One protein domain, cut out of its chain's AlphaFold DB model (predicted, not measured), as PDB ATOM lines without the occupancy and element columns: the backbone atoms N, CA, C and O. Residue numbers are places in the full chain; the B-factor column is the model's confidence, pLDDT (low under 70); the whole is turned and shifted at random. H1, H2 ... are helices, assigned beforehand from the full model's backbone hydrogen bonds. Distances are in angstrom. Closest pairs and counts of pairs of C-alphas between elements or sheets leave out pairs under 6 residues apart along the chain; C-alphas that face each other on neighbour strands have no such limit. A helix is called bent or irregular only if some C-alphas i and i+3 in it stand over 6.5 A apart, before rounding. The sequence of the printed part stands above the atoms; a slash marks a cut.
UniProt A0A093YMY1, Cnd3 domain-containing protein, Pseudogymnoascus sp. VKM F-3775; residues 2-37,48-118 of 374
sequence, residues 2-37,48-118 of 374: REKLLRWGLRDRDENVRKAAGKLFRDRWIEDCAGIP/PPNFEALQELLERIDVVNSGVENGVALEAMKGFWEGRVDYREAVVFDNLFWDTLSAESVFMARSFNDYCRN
ATOM      1  N   ARG A   2     161.514 132.993 207.566       81.81
ATOM      2  CA  ARG A   2     161.262 134.436 207.765       81.81
ATOM      3  C   ARG A   2     160.198 134.726 208.830       81.81
ATOM      4  O   ARG A   2     160.464 135.502 209.738       81.81
ATOM      5  N   GLU A   3     159.079 134.008 208.798       84.31
ATOM      6  CA  GLU A   3     158.008 134.077 209.806       84.31
ATOM      7  C   GLU A   3     158.519 133.861 211.248       84.31
ATOM      8  O   GLU A   3     158.208 134.637 212.149       84.31
ATOM      9  N   LYS A   4     159.385 132.862 211.483       87.75
ATOM     10  CA  LYS A   4     159.976 132.610 212.814       87.75
ATOM     11  C   LYS A   4     160.853 133.768 213.298       87.75
ATOM     12  O   LYS A   4     160.774 134.129 214.468       87.75
ATOM     13  N   LEU A   5     161.664 134.354 212.410       90.19
ATOM     14  CA  LEU A   5     162.486 135.526 212.738       90.19
ATOM     15  C   LEU A   5     161.614 136.739 213.066       90.19
ATOM     16  O   LEU A   5     161.887 137.433 214.041       90.19
ATOM     17  N   LEU A   6     160.552 136.952 212.288       92.00
ATOM     18  CA  LEU A   6     159.588 138.018 212.527       92.00
ATOM     19  C   LEU A   6     158.888 137.822 213.879       92.00
ATOM     20  O   LEU A   6     158.822 138.757 214.672       92.00
ATOM     21  N   ARG A   7     158.470 136.588 214.196       93.00
ATOM     22  CA  ARG A   7     157.831 136.227 215.472       93.00
ATOM     23  C   ARG A   7     158.750 136.474 216.658       93.00
ATOM     24  O   ARG A   7     158.313 137.069 217.637       93.00
ATOM     25  N   TRP A   8     160.006 136.040 216.589       94.81
ATOM     26  CA  TRP A   8     160.966 136.282 217.669       94.81
ATOM     27  C   TRP A   8     161.302 137.760 217.814       94.81
ATOM     28  O   TRP A   8     161.338 138.251 218.933       94.81
ATOM     29  N   GLY A   9     161.495 138.471 216.703       96.12
ATOM     30  CA  GLY A   9     161.826 139.889 216.718       96.12
ATOM     31  C   GLY A   9     160.699 140.755 217.278       96.12
ATOM     32  O   GLY A   9     160.940 141.545 218.185       96.12
ATOM     33  N   LEU A  10     159.469 140.604 216.774       95.25
ATOM     34  CA  LEU A  10     158.322 141.435 217.169       95.25
ATOM     35  C   LEU A  10     157.770 141.099 218.558       95.25
ATOM     36  O   LEU A  10     157.265 141.990 219.239       95.25
ATOM     37  N   ARG A  11     157.933 139.852 219.018       95.69
ATOM     38  CA  ARG A  11     157.528 139.411 220.364       95.69
ATOM     39  C   ARG A  11     158.697 139.300 221.342       95.69
ATOM     40  O   ARG A  11     158.573 138.637 222.373       95.69
ATOM     41  N   ASP A  12     159.830 139.930 221.031       97.25
ATOM     42  CA  ASP A  12     160.977 139.941 221.934       97.25
ATOM     43  C   ASP A  12     160.644 140.693 223.234       97.25
ATOM     44  O   ASP A  12     159.833 141.624 223.271       97.25
ATOM     45  N   ARG A  13     161.294 140.292 224.326       96.19
ATOM     46  CA  ARG A  13     161.149 140.958 225.623       96.19
ATOM     47  C   ARG A  13     161.806 142.339 225.624       96.19
ATOM     48  O   ARG A  13     161.372 143.204 226.382       96.19
ATOM     49  N   ASP A  14     162.831 142.547 224.801       97.00
ATOM     50  CA  ASP A  14     163.508 143.829 224.632       97.00
ATOM     51  C   ASP A  14     162.781 144.699 223.594       97.00
ATOM     52  O   ASP A  14     162.619 144.351 222.422       97.00
ATOM     53  N   GLU A  15     162.356 145.887 224.019       96.31
ATOM     54  CA  GLU A  15     161.701 146.872 223.159       96.31
ATOM     55  C   GLU A  15     162.579 147.321 221.981       96.31
ATOM     56  O   GLU A  15     162.059 147.586 220.897       96.31
ATOM     57  N   ASN A  16     163.902 147.374 222.150       96.81
ATOM     58  CA  ASN A  16     164.814 147.749 221.072       96.81
ATOM     59  C   ASN A  16     164.848 146.686 219.974       96.81
ATOM     60  O   ASN A  16     164.887 147.034 218.793       96.81
ATOM     61  N   VAL A  17     164.784 145.405 220.352       97.19
ATOM     62  CA  VAL A  17     164.714 144.292 219.396       97.19
ATOM     63  C   VAL A  17     163.395 144.351 218.629       97.19
ATOM     64  O   VAL A  17     163.415 144.306 217.399       97.19
ATOM     65  N   ARG A  18     162.272 144.589 219.320       96.69
ATOM     66  CA  ARG A  18     160.959 144.769 218.675       96.69
ATOM     67  C   ARG A  18     160.944 145.928 217.685       96.69
ATOM     68  O   ARG A  18     160.524 145.763 216.541       96.69
ATOM     69  N   LYS A  19     161.463 147.093 218.085       95.12
ATOM     70  CA  LYS A  19     161.573 148.268 217.206       95.12
ATOM     71  C   LYS A  19     162.460 147.997 215.994       95.12
ATOM     72  O   LYS A  19     162.108 148.411 214.889       95.12
ATOM     73  N   ALA A  20     163.585 147.306 216.183       96.06
ATOM     74  CA  ALA A  20     164.489 146.945 215.097       96.06
ATOM     75  C   ALA A  20     163.839 145.955 214.117       96.06
ATOM     76  O   ALA A  20     163.940 146.158 212.910       96.06
ATOM     77  N   ALA A  21     163.127 144.943 214.619       96.19
ATOM     78  CA  ALA A  21     162.402 143.976 213.796       96.19
ATOM     79  C   ALA A  21     161.274 144.637 212.987       96.19
ATOM     80  O   ALA A  21     161.185 144.430 211.779       96.19
ATOM     81  N   GLY A  22     160.475 145.505 213.614       95.25
ATOM     82  CA  GLY A  22     159.433 146.260 212.911       95.25
ATOM     83  C   GLY A  22     160.003 147.206 211.851       95.25
ATOM     84  O   GLY A  22     159.435 147.335 210.769       95.25
ATOM     85  N   LYS A  23     161.154 147.837 212.128       95.12
ATOM     86  CA  LYS A  23     161.859 148.678 211.151       95.12
ATOM     87  C   LYS A  23     162.387 147.860 209.972       95.12
ATOM     88  O   LYS A  23     162.231 148.264 208.827       95.12
ATOM     89  N   LEU A  24     162.982 146.700 210.248       94.56
ATOM     90  CA  LEU A  24     163.458 145.780 209.217       94.56
ATOM     91  C   LEU A  24     162.319 145.377 208.270       94.56
ATOM     92  O   LEU A  24     162.509 145.419 207.058       94.56
ATOM     93  N   PHE A  25     161.147 145.041 208.816       95.44
ATOM     94  CA  PHE A  25     159.973 144.663 208.033       95.44
ATOM     95  C   PHE A  25     159.480 145.806 207.131       95.44
ATOM     96  O   PHE A  25     159.348 145.628 205.923       95.44
ATOM     97  N   ARG A  26     159.246 146.995 207.702       94.25
ATOM     98  CA  ARG A  26     158.574 148.096 206.989       94.25
ATOM     99  C   ARG A  26     159.467 148.986 206.130       94.25
ATOM    100  O   ARG A  26     158.934 149.727 205.313       94.25
ATOM    101  N   ASP A  27     160.780 148.943 206.334       91.50
ATOM    102  CA  ASP A  27     161.735 149.707 205.528       91.50
ATOM    103  C   ASP A  27     162.475 148.743 204.595       91.50
ATOM    104  O   ASP A  27     162.311 148.775 203.381       91.50
ATOM    105  N   ARG A  28     163.244 147.809 205.165       91.75
ATOM    106  CA  ARG A  28     164.207 147.029 204.387       91.75
ATOM    107  C   ARG A  28     163.575 145.910 203.563       91.75
ATOM    108  O   ARG A  28     163.944 145.733 202.410       91.75
ATOM    109  N   TRP A  29     162.677 145.118 204.147       93.94
ATOM    110  CA  TRP A  29     162.107 143.965 203.438       93.94
ATOM    111  C   TRP A  29     161.191 144.387 202.291       93.94
ATOM    112  O   TRP A  29     161.204 143.736 201.250       93.94
ATOM    113  N   ILE A  30     160.451 145.486 202.456       92.75
ATOM    114  CA  ILE A  30     159.643 146.048 201.371       92.75
ATOM    115  C   ILE A  30     160.519 146.603 200.239       92.75
ATOM    116  O   ILE A  30     160.219 146.348 199.079       92.75
ATOM    117  N   GLU A  31     161.639 147.271 200.548       90.38
ATOM    118  CA  GLU A  31     162.627 147.698 199.541       90.38
ATOM    119  C   GLU A  31     163.223 146.504 198.783       90.38
ATOM    120  O   GLU A  31     163.367 146.547 197.563       90.38
ATOM    121  N   ASP A  32     163.541 145.417 199.493       90.69
ATOM    122  CA  ASP A  32     164.089 144.204 198.881       90.69
ATOM    123  C   ASP A  32     163.074 143.503 197.946       90.69
ATOM    124  O   ASP A  32     163.501 142.799 197.031       90.69
ATOM    125  N   CYS A  33     161.759 143.681 198.151       91.94
ATOM    126  CA  CYS A  33     160.712 143.166 197.248       91.94
ATOM    127  C   CYS A  33     160.407 144.144 196.100       91.94
ATOM    128  O   CYS A  33     160.242 143.725 194.963       91.94
ATOM    129  N   ALA A  34     160.423 145.456 196.355       88.38
ATOM    130  CA  ALA A  34     160.216 146.474 195.319       88.38
ATOM    131  C   ALA A  34     161.340 146.511 194.267       88.38
ATOM    132  O   ALA A  34     161.144 147.034 193.171       88.38
ATOM    133  N   GLY A  35     162.508 145.952 194.592       80.44
ATOM    134  CA  GLY A  35     163.658 145.910 193.701       80.44
ATOM    135  C   GLY A  35     164.392 147.250 193.615       80.44
ATOM    136  O   GLY A  35     164.167 148.178 194.391       80.44
ATOM    137  N   ILE A  36     165.342 147.337 192.683       68.81
ATOM    138  CA  ILE A  36     166.099 148.573 192.449       68.81
ATOM    139  C   ILE A  36     165.207 149.513 191.627       68.81
ATOM    140  O   ILE A  36     164.799 149.109 190.537       68.81
ATOM    141  N   PRO A  37     164.931 150.746 192.089       64.44
ATOM    142  CA  PRO A  37     164.160 151.712 191.313       64.44
ATOM    143  C   PRO A  37     164.787 151.936 189.929       64.44
ATOM    144  O   PRO A  37     165.995 152.168 189.834       64.44
ATOM    145  N   PRO A  48     158.505 155.492 195.836       85.44
ATOM    146  CA  PRO A  48     157.058 155.600 195.983       85.44
ATOM    147  C   PRO A  48     156.457 154.285 196.505       85.44
ATOM    148  O   PRO A  48     157.050 153.218 196.306       85.44
ATOM    149  N   PRO A  49     155.271 154.327 197.142       92.88
ATOM    150  CA  PRO A  49     154.590 153.120 197.587       92.88
ATOM    151  C   PRO A  49     154.372 152.119 196.448       92.88
ATOM    152  O   PRO A  49     153.780 152.447 195.422       92.88
ATOM    153  N   ASN A  50     154.832 150.886 196.656       94.12
ATOM    154  CA  ASN A  50     154.638 149.761 195.749       94.12
ATOM    155  C   ASN A  50     153.813 148.675 196.458       94.12
ATOM    156  O   ASN A  50     154.290 148.053 197.413       94.12
ATOM    157  N   PHE A  51     152.568 148.486 196.011       95.19
ATOM    158  CA  PHE A  51     151.631 147.520 196.591       95.19
ATOM    159  C   PHE A  51     151.838 146.095 196.075       95.19
ATOM    160  O   PHE A  51     151.581 145.162 196.828       95.19
ATOM    161  N   GLU A  52     152.368 145.912 194.863       95.12
ATOM    162  CA  GLU A  52     152.766 144.588 194.359       95.12
ATOM    163  C   GLU A  52     153.913 144.027 195.207       95.12
ATOM    164  O   GLU A  52     153.862 142.891 195.663       95.12
ATOM    165  N   ALA A  53     154.893 144.871 195.546       95.56
ATOM    166  CA  ALA A  53     155.980 144.510 196.455       95.56
ATOM    167  C   ALA A  53     155.493 144.205 197.879       95.56
ATOM    168  O   ALA A  53     156.081 143.376 198.573       95.56
ATOM    169  N   LEU A  54     154.439 144.889 198.340       96.81
ATOM    170  CA  LEU A  54     153.830 144.599 199.637       96.81
ATOM    171  C   LEU A  54     153.101 143.256 199.605       96.81
ATOM    172  O   LEU A  54     153.248 142.487 200.547       96.81
ATOM    173  N   GLN A  55     152.378 142.945 198.528       96.44
ATOM    174  CA  GLN A  55     151.760 141.632 198.348       96.44
ATOM    175  C   GLN A  55     152.822 140.527 198.278       96.44
ATOM    176  O   GLN A  55     152.739 139.587 199.057       96.44
ATOM    177  N   GLU A  56     153.896 140.693 197.501       96.38
ATOM    178  CA  GLU A  56     155.008 139.728 197.475       96.38
ATOM    179  C   GLU A  56     155.648 139.550 198.866       96.38
ATOM    180  O   GLU A  56     156.015 138.448 199.281       96.38
ATOM    181  N   LEU A  57     155.799 140.637 199.630       96.44
ATOM    182  CA  LEU A  57     156.315 140.558 200.993       96.44
ATOM    183  C   LEU A  57     155.392 139.733 201.904       96.44
ATOM    184  O   LEU A  57     155.891 138.955 202.722       96.44
ATOM    185  N   LEU A  58     154.079 139.922 201.775       97.19
ATOM    186  CA  LEU A  58     153.061 139.185 202.521       97.19
ATOM    187  C   LEU A  58     153.055 137.697 202.134       97.19
ATOM    188  O   LEU A  58     153.098 136.844 203.019       97.19
ATOM    189  N   GLU A  59     153.157 137.383 200.847       95.44
ATOM    190  CA  GLU A  59     153.312 136.012 200.345       95.44
ATOM    191  C   GLU A  59     154.569 135.352 200.948       95.44
ATOM    192  O   GLU A  59     154.536 134.260 201.515       95.44
ATOM    193  N   ARG A  60     155.706 136.064 200.961       94.81
ATOM    194  CA  ARG A  60     156.990 135.564 201.498       94.81
ATOM    195  C   ARG A  60     157.001 135.303 203.005       94.81
ATOM    196  O   ARG A  60     157.938 134.638 203.485       94.81
ATOM    197  N   ILE A  61     156.062 135.871 203.760       94.94
ATOM    198  CA  ILE A  61     155.880 135.579 205.189       94.94
ATOM    199  C   ILE A  61     154.760 134.572 205.449       94.94
ATOM    200  O   ILE A  61     154.592 134.215 206.614       94.94
ATOM    201  N   ASP A  62     154.092 134.087 204.396       94.69
ATOM    202  CA  ASP A  62     153.015 133.102 204.453       94.69
ATOM    203  C   ASP A  62     151.871 133.597 205.352       94.69
ATOM    204  O   ASP A  62     151.738 133.215 206.519       94.69
ATOM    205  N   VAL A  63     151.097 134.565 204.849       95.75
ATOM    206  CA  VAL A  63     149.993 135.183 205.606       95.75
ATOM    207  C   VAL A  63     148.860 134.218 205.916       95.75
ATOM    208  O   VAL A  63     148.210 134.409 206.939       95.75
ATOM    209  N   VAL A  64     148.674 133.166 205.119       94.75
ATOM    210  CA  VAL A  64     147.678 132.124 205.388       94.75
ATOM    211  C   VAL A  64     147.937 131.500 206.763       94.75
ATOM    212  O   VAL A  64     147.037 131.423 207.592       94.75
ATOM    213  N   ASN A  65     149.196 131.180 207.077       92.38
ATOM    214  CA  ASN A  65     149.561 130.619 208.382       92.38
ATOM    215  C   ASN A  65     149.904 131.677 209.448       92.38
ATOM    216  O   ASN A  65     149.760 131.448 210.652       92.38
ATOM    217  N   SER A  66     150.419 132.838 209.039       93.56
ATOM    218  CA  SER A  66     150.965 133.849 209.961       93.56
ATOM    219  C   SER A  66     150.041 135.037 210.239       93.56
ATOM    220  O   SER A  66     150.318 135.808 211.168       93.56
ATOM    221  N   GLY A  67     148.965 135.170 209.462       91.38
ATOM    222  CA  GLY A  67     147.945 136.219 209.495       91.38
ATOM    223  C   GLY A  67     146.607 135.806 210.119       91.38
ATOM    224  O   GLY A  67     145.689 136.626 210.170       91.38
ATOM    225  N   VAL A  68     146.514 134.583 210.650       90.75
ATOM    226  CA  VAL A  68     145.395 134.116 211.488       90.75
ATOM    227  C   VAL A  68     145.210 134.981 212.746       90.75
ATOM    228  O   VAL A  68     146.021 135.865 213.049       90.75
ATOM    229  N   GLU A  69     144.150 134.737 213.518       85.69
ATOM    230  CA  GLU A  69     143.907 135.441 214.780       85.69
ATOM    231  C   GLU A  69     145.139 135.384 215.709       85.69
ATOM    232  O   GLU A  69     145.742 134.334 215.927       85.69
ATOM    233  N   ASN A  70     145.551 136.533 216.259       86.62
ATOM    234  CA  ASN A  70     146.782 136.667 217.053       86.62
ATOM    235  C   ASN A  70     148.066 136.232 216.312       86.62
ATOM    236  O   ASN A  70     149.071 135.883 216.943       86.62
ATOM    237  N   GLY A  71     148.057 136.252 214.979       91.94
ATOM    238  CA  GLY A  71     149.198 135.983 214.114       91.94
ATOM    239  C   GLY A  71     150.269 137.078 214.160       91.94
ATOM    240  O   GLY A  71     150.007 138.238 214.481       91.94
ATOM    241  N   VAL A  72     151.515 136.717 213.840       94.81
ATOM    242  CA  VAL A  72     152.637 137.676 213.835       94.81
ATOM    243  C   VAL A  72     152.533 138.674 212.678       94.81
ATOM    244  O   VAL A  72     152.976 139.815 212.820       94.81
ATOM    245  N   ALA A  73     151.936 138.283 211.550       96.12
ATOM    246  CA  ALA A  73     151.797 139.172 210.403       96.12
ATOM    247  C   ALA A  73     150.929 140.394 210.738       96.12
ATOM    248  O   ALA A  73     151.197 141.481 210.236       96.12
ATOM    249  N   LEU A  74     149.953 140.257 211.647       95.88
ATOM    250  CA  LEU A  74     149.131 141.379 212.110       95.88
ATOM    251  C   LEU A  74     149.952 142.398 212.900       95.88
ATOM    252  O   LEU A  74     149.831 143.597 212.672       95.88
ATOM    253  N   GLU A  75     150.835 141.940 213.790       95.25
ATOM    254  CA  GLU A  75     151.754 142.820 214.526       95.25
ATOM    255  C   GLU A  75     152.737 143.520 213.580       95.25
ATOM    256  O   GLU A  75     153.026 144.711 213.739       95.25
ATOM    257  N   ALA A  76     153.227 142.790 212.575       96.50
ATOM    258  CA  ALA A  76     154.120 143.326 211.560       96.50
ATOM    259  C   ALA A  76     153.429 144.414 210.731       96.50
ATOM    260  O   ALA A  76     153.963 145.518 210.606       96.50
ATOM    261  N   MET A  77     152.217 144.137 210.243       97.38
ATOM    262  CA  MET A  77     151.420 145.089 209.476       97.38
ATOM    263  C   MET A  77     150.951 146.269 210.323       97.38
ATOM    264  O   MET A  77     150.960 147.392 209.834       97.38
ATOM    265  N   LYS A  78     150.654 146.076 211.613       95.88
ATOM    266  CA  LYS A  78     150.383 147.190 212.530       95.88
ATOM    267  C   LYS A  78     151.559 148.173 212.560       95.88
ATOM    268  O   LYS A  78     151.372 149.370 212.358       95.88
ATOM    269  N   GLY A  79     152.777 147.664 212.765       95.19
ATOM    270  CA  GLY A  79     153.994 148.481 212.764       95.19
ATOM    271  C   GLY A  79     154.357 149.047 211.384       95.19
ATOM    272  O   GLY A  79     154.984 150.107 211.303       95.19
ATOM    273  N   PHE A  80     153.969 148.357 210.307       97.19
ATOM    274  CA  PHE A  80     154.084 148.845 208.936       97.19
ATOM    275  C   PHE A  80     153.197 150.065 208.731       97.19
ATOM    276  O   PHE A  80     153.713 151.136 208.419       97.19
ATOM    277  N   TRP A  81     151.894 149.926 208.989       96.56
ATOM    278  CA  TRP A  81     150.942 151.013 208.853       96.56
ATOM    279  C   TRP A  81     151.343 152.185 209.725       96.56
ATOM    280  O   TRP A  81     151.367 153.289 209.207       96.56
ATOM    281  N   GLU A  82     151.746 151.971 210.983       94.62
ATOM    282  CA  GLU A  82     152.224 153.025 211.888       94.62
ATOM    283  C   GLU A  82     153.377 153.850 211.296       94.62
ATOM    284  O   GLU A  82     153.312 155.084 211.301       94.62
ATOM    285  N   GLY A  83     154.403 153.180 210.763       92.88
ATOM    286  CA  GLY A  83     155.620 153.826 210.270       92.88
ATOM    287  C   GLY A  83     155.564 154.324 208.821       92.88
ATOM    288  O   GLY A  83     156.332 155.223 208.481       92.88
ATOM    289  N   ARG A  84     154.681 153.775 207.980       94.06
ATOM    290  CA  ARG A  84     154.585 154.062 206.535       94.06
ATOM    291  C   ARG A  84     153.317 154.844 206.203       94.06
ATOM    292  O   ARG A  84     152.343 154.321 205.660       94.06
ATOM    293  N   VAL A  85     153.320 156.128 206.572       93.56
ATOM    294  CA  VAL A  85     152.202 157.055 206.305       93.56
ATOM    295  C   VAL A  85     151.936 157.203 204.806       93.56
ATOM    296  O   VAL A  85     150.783 157.259 204.395       93.56
ATOM    297  N   ASP A  86     153.004 157.187 204.011       93.38
ATOM    298  CA  ASP A  86     152.996 157.181 202.549       93.38
ATOM    299  C   ASP A  86     152.129 156.046 201.983       93.38
ATOM    300  O   ASP A  86     151.258 156.285 201.149       93.38
ATOM    301  N   TYR A  87     152.286 154.825 202.499       95.69
ATOM    302  CA  TYR A  87     151.458 153.683 202.102       95.69
ATOM    303  C   TYR A  87     150.003 153.833 202.559       95.69
ATOM    304  O   TYR A  87     149.086 153.532 201.794       95.69
ATOM    305  N   ARG A  88     149.769 154.322 203.787       94.12
ATOM    306  CA  ARG A  88     148.403 154.546 204.300       94.12
ATOM    307  C   ARG A  88     147.626 155.541 203.448       94.12
ATOM    308  O   ARG A  88     146.433 155.350 203.230       94.12
ATOM    309  N   GLU A  89     148.274 156.602 202.979       92.81
ATOM    310  CA  GLU A  89     147.640 157.625 202.144       92.81
ATOM    311  C   GLU A  89     147.462 157.147 200.698       92.81
ATOM    312  O   GLU A  89     146.415 157.404 200.109       92.81
ATOM    313  N   ALA A  90     148.402 156.364 200.164       95.31
ATOM    314  CA  ALA A  90     148.360 155.893 198.779       95.31
ATOM    315  C   ALA A  90     147.448 154.679 198.524       95.31
ATOM    316  O   ALA A  90     147.077 154.451 197.376       95.31
ATOM    317  N   VAL A  91     147.096 153.883 199.545       96.00
ATOM    318  CA  VAL A  91     146.344 152.627 199.328       96.00
ATOM    319  C   VAL A  91     144.942 152.877 198.773       96.00
ATOM    320  O   VAL A  91     144.253 153.792 199.228       96.00
ATOM    321  N   VAL A  92     144.515 152.059 197.809       95.50
ATOM    322  CA  VAL A  92     143.196 152.130 197.166       95.50
ATOM    323  C   VAL A  92     142.591 150.729 197.111       95.50
ATOM    324  O   VAL A  92     143.234 149.800 196.632       95.50
ATOM    325  N   PHE A  93     141.348 150.597 197.576       96.88
ATOM    326  CA  PHE A  93     140.572 149.355 197.533       96.88
ATOM    327  C   PHE A  93     139.356 149.541 196.617       96.88
ATOM    328  O   PHE A  93     138.219 149.683 197.075       96.88
ATOM    329  N   ASP A  94     139.607 149.635 195.313       95.75
ATOM    330  CA  ASP A  94     138.560 149.832 194.313       95.75
ATOM    331  C   ASP A  94     137.763 148.543 194.038       95.75
ATOM    332  O   ASP A  94     138.002 147.491 194.625       95.75
ATOM    333  N   ASN A  95     136.772 148.613 193.146       94.69
ATOM    334  CA  ASN A  95     135.951 147.437 192.849       94.69
ATOM    335  C   ASN A  95     136.788 146.283 192.278       94.69
ATOM    336  O   ASN A  95     136.511 145.138 192.613       94.69
ATOM    337  N   LEU A  96     137.803 146.585 191.455       95.75
ATOM    338  CA  LEU A  96     138.670 145.567 190.869       95.75
ATOM    339  C   LEU A  96     139.435 144.820 191.963       95.75
ATOM    340  O   LEU A  96     139.438 143.595 191.950       95.75
ATOM    341  N   PHE A  97     139.988 145.544 192.939       97.50
ATOM    342  CA  PHE A  97     140.650 144.959 194.101       97.50
ATOM    343  C   PHE A  97     139.765 143.923 194.809       97.50
ATOM    344  O   PHE A  97     140.174 142.780 194.989       97.50
ATOM    345  N   TRP A  98     138.528 144.287 195.163       97.81
ATOM    346  CA  TRP A  98     137.605 143.366 195.839       97.81
ATOM    347  C   TRP A  98     137.113 142.235 194.928       97.81
ATOM    348  O   TRP A  98     136.748 141.156 195.407       97.81
ATOM    349  N   ASP A  99     137.105 142.470 193.615       95.50
ATOM    350  CA  ASP A  99     136.712 141.481 192.623       95.50
ATOM    351  C   ASP A  99     137.800 140.426 192.351       95.50
ATOM    352  O   ASP A  99     137.445 139.341 191.887       95.50
ATOM    353  N   THR A 100     139.067 140.692 192.685       95.94
ATOM    354  CA  THR A 100     140.217 139.797 192.459       95.94
ATOM    355  C   THR A 100     141.088 139.665 193.716       95.94
ATOM    356  O   THR A 100     142.284 139.964 193.683       95.94
ATOM    357  N   LEU A 101     140.488 139.277 194.846       97.75
ATOM    358  CA  LEU A 101     141.232 139.078 196.092       97.75
ATOM    359  C   LEU A 101     142.122 137.832 196.008       97.75
ATOM    360  O   LEU A 101     141.733 136.824 195.424       97.75
ATOM    361  N   SER A 102     143.269 137.935 196.669       97.31
ATOM    362  CA  SER A 102     144.158 136.847 197.076       97.31
ATOM    363  C   SER A 102     144.267 136.877 198.600       97.31
ATOM    364  O   SER A 102     143.831 137.856 199.229       97.31
ATOM    365  N   ALA A 103     144.889 135.866 199.205       97.56
ATOM    366  CA  ALA A 103     145.184 135.869 200.639       97.56
ATOM    367  C   ALA A 103     145.922 137.146 201.098       97.56
ATOM    368  O   ALA A 103     145.551 137.777 202.090       97.56
ATOM    369  N   GLU A 104     146.938 137.588 200.362       97.94
ATOM    370  CA  GLU A 104     147.753 138.759 200.698       97.94
ATOM    371  C   GLU A 104     146.962 140.055 200.591       97.94
ATOM    372  O   GLU A 104     147.069 140.925 201.462       97.94
ATOM    373  N   SER A 105     146.173 140.207 199.526       98.12
ATOM    374  CA  SER A 105     145.454 141.452 199.280       98.12
ATOM    375  C   SER A 105     144.334 141.651 200.303       98.12
ATOM    376  O   SER A 105     144.256 142.716 200.923       98.12
ATOM    377  N   VAL A 106     143.538 140.620 200.603       98.44
ATOM    378  CA  VAL A 106     142.507 140.721 201.645       98.44
ATOM    379  C   VAL A 106     143.114 140.887 203.042       98.44
ATOM    380  O   VAL A 106     142.602 141.677 203.836       98.44
ATOM    381  N   PHE A 107     144.248 140.240 203.335       98.50
ATOM    382  CA  PHE A 107     144.968 140.432 204.596       98.50
ATOM    383  C   PHE A 107     145.502 141.865 204.742       98.50
ATOM    384  O   PHE A 107     145.422 142.470 205.818       98.50
ATOM    385  N   MET A 108     145.998 142.458 203.653       98.19
ATOM    386  CA  MET A 108     146.381 143.868 203.613       98.19
ATOM    387  C   MET A 108     145.182 144.771 203.937       98.19
ATOM    388  O   MET A 108     145.308 145.650 204.791       98.19
ATOM    389  N   ALA A 109     144.017 144.535 203.323       98.31
ATOM    390  CA  ALA A 109     142.801 145.306 203.597       98.31
ATOM    391  C   ALA A 109     142.319 145.144 205.049       98.31
ATOM    392  O   ALA A 109     142.020 146.135 205.721       98.31
ATOM    393  N   ARG A 110     142.312 143.911 205.568       97.62
ATOM    394  CA  ARG A 110     141.941 143.597 206.953       97.62
ATOM    395  C   ARG A 110     142.875 144.274 207.954       97.62
ATOM    396  O   ARG A 110     142.411 144.966 208.852       97.62
ATOM    397  N   SER A 111     144.191 144.154 207.769       97.69
ATOM    398  CA  SER A 111     145.171 144.773 208.672       97.69
ATOM    399  C   SER A 111     145.138 146.306 208.633       97.69
ATOM    400  O   SER A 111     145.350 146.946 209.664       97.69
ATOM    401  N   PHE A 112     144.855 146.903 207.467       97.75
ATOM    402  CA  PHE A 112     144.642 148.344 207.332       97.75
ATOM    403  C   PHE A 112     143.414 148.796 208.128       97.75
ATOM    404  O   PHE A 112     143.504 149.730 208.927       97.75
ATOM    405  N   ASN A 113     142.284 148.110 207.940       96.62
ATOM    406  CA  ASN A 113     141.046 148.391 208.659       96.62
ATOM    407  C   ASN A 113     141.244 148.291 210.181       96.62
ATOM    408  O   ASN A 113     140.913 149.231 210.907       96.62
ATOM    409  N   ASP A 114     141.868 147.209 210.652       95.44
ATOM    410  CA  ASP A 114     142.137 146.988 212.074       95.44
ATOM    411  C   ASP A 114     143.061 148.067 212.658       95.44
ATOM    412  O   ASP A 114     142.834 148.546 213.771       95.44
ATOM    413  N   TYR A 115     144.098 148.480 211.920       95.75
ATOM    414  CA  TYR A 115     144.989 149.559 212.349       95.75
ATOM    415  C   TYR A 115     144.230 150.879 212.501       95.75
ATOM    416  O   TYR A 115     144.324 151.538 213.540       95.75
ATOM    417  N   CYS A 116     143.462 151.262 211.481       94.69
ATOM    418  CA  CYS A 116     142.798 152.555 211.466       94.69
ATOM    419  C   CYS A 116     141.711 152.674 212.546       94.69
ATOM    420  O   CYS A 116     141.617 153.725 213.182       94.69
ATOM    421  N   ARG A 117     140.955 151.597 212.805       91.94
ATOM    422  CA  ARG A 117     139.889 151.577 213.822       91.94
ATOM    423  C   ARG A 117     140.413 151.535 215.262       91.94
ATOM    424  O   ARG A 117     139.820 152.144 216.147       91.94
ATOM    425  N   ASN A 118     141.533 150.853 215.522       89.00
ATOM    426  CA  ASN A 118     142.023 150.639 216.894       89.00
ATOM    427  C   ASN A 118     142.872 151.788 217.464       89.00
ATOM    428  O   ASN A 118     142.980 151.923 218.681       89.00
TER     429      ASN A 118
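Overview. This is residues 2 to 37 and 48 to 118 of the 374 residues of the protein "Cnd3 domain-containing protein" of Pseudogymnoascus sp. VKM F-3775 (UniProt A0A093YMY1). Two long helices, H2 and H8, stand on opposite sides of a crossed-helix body, and two helices that run opposite ways, H5 through the core and H3 at one end, bridge the space between them. H1 folds back on H2 as a helical hairpin at one end of the longest axis, and at the other end the loop between H6 and H8 swings outward with the short H7 on it. The printed part has 107 residues, with eight named helices in the order H1 to H8 and no named strand, in the class all helix. It is compact, with a radius of gyration of the C-alphas of 13.2 A, and spans 42 by 34 by 24 A.

Along the chain. The printed part begins with H1, residues 2 to 10, whose first C-alpha is at (161.262, 134.436, 207.765). H2, residues 15 to 34, is the longest helix, 27.9 A from first to last C-alpha. H2 is neither bent nor irregular, but only just: C-alphas 26 and 29 are 6.5 A apart. After the cut come H3, residues 51 to 60, 14.0 A long, and H4, residues 63 to 66. H5, residues 72 to 83, is 16.8 A long and begins at C-alpha 72, (152.637, 137.676, 213.835). H6 holds residues 85 to 90 and H7 residues 95 to 99. H8, residues 103 to 118, is 22.2 A long and ends at C-alpha 118, (142.023, 150.639, 216.894).

Arrangement. H5 is the hub, touching four other helices, H4 among them only at the corner. With its residues 72 to 76, H5 touches H1, closest at the C-alphas of Arg 7 and Val 72, 5.6 A, at a steep tilt of 63 degrees, the same way. H5 is about perpendicular to H2, at 83 degrees, and touches residues 22 to 26 of it; the closest C-alphas, of Arg 26 and Phe 80, are 5.0 A apart. H5 touches residues 108 to 115 of H8 at a steep tilt of 60 degrees, the same way, with the C-alphas of Lys 78 and Tyr 115 closest at 5.9 A. H2 and H8 are apart. H1 and H2 form a hairpin, running opposite ways at 35.4 degrees, a tilt only just steep; the closest C-alphas, of Leu 10 and Arg 18, are 4.5 A apart. H3 touches H2 at the C-alphas of Ala 34 and Ala 53, 4.8 A, and H8 at those of Gln 55 and Glu 104, 5.5 A. H4 and H5 touch only at the corner by their link, and only just, with 3 pairs of C-alphas within 8 A, the closest those of Ser 66 and Ala 73, 5.4 A. H4 also touches H8, where the C-alphas of Val 63 and Glu 104 are closest at 6.5 A. H6 is close to H5 but not clearly touching, with the C-alphas of Trp 81 and Arg 88 closest at 6.3 A. H7 is close to H8 but not clearly touching, with the C-alphas of Phe 97 and Ser 105 closest at 7.9 A. Every O i to N i+4 pair is within hydrogen-bond range in H1, H3, H5, H6, H7 and H8; in H2 it is 14 of 16, and H4 is too short for such a pair.

Size, cuts and confidence. The two C-alphas farthest apart, of Asp 14 and Asn 95, are 42.2 A from each other. Residues 38 to 47 are cut out and not printed, and C-alphas 37 and 48 are 9.3 A apart across the cut. The link from H2 to H3 runs across this cut; the links that are printed whole are tight. The mean pLDDT of the printed part is 93.9, and residues 36 to 37 are under 70.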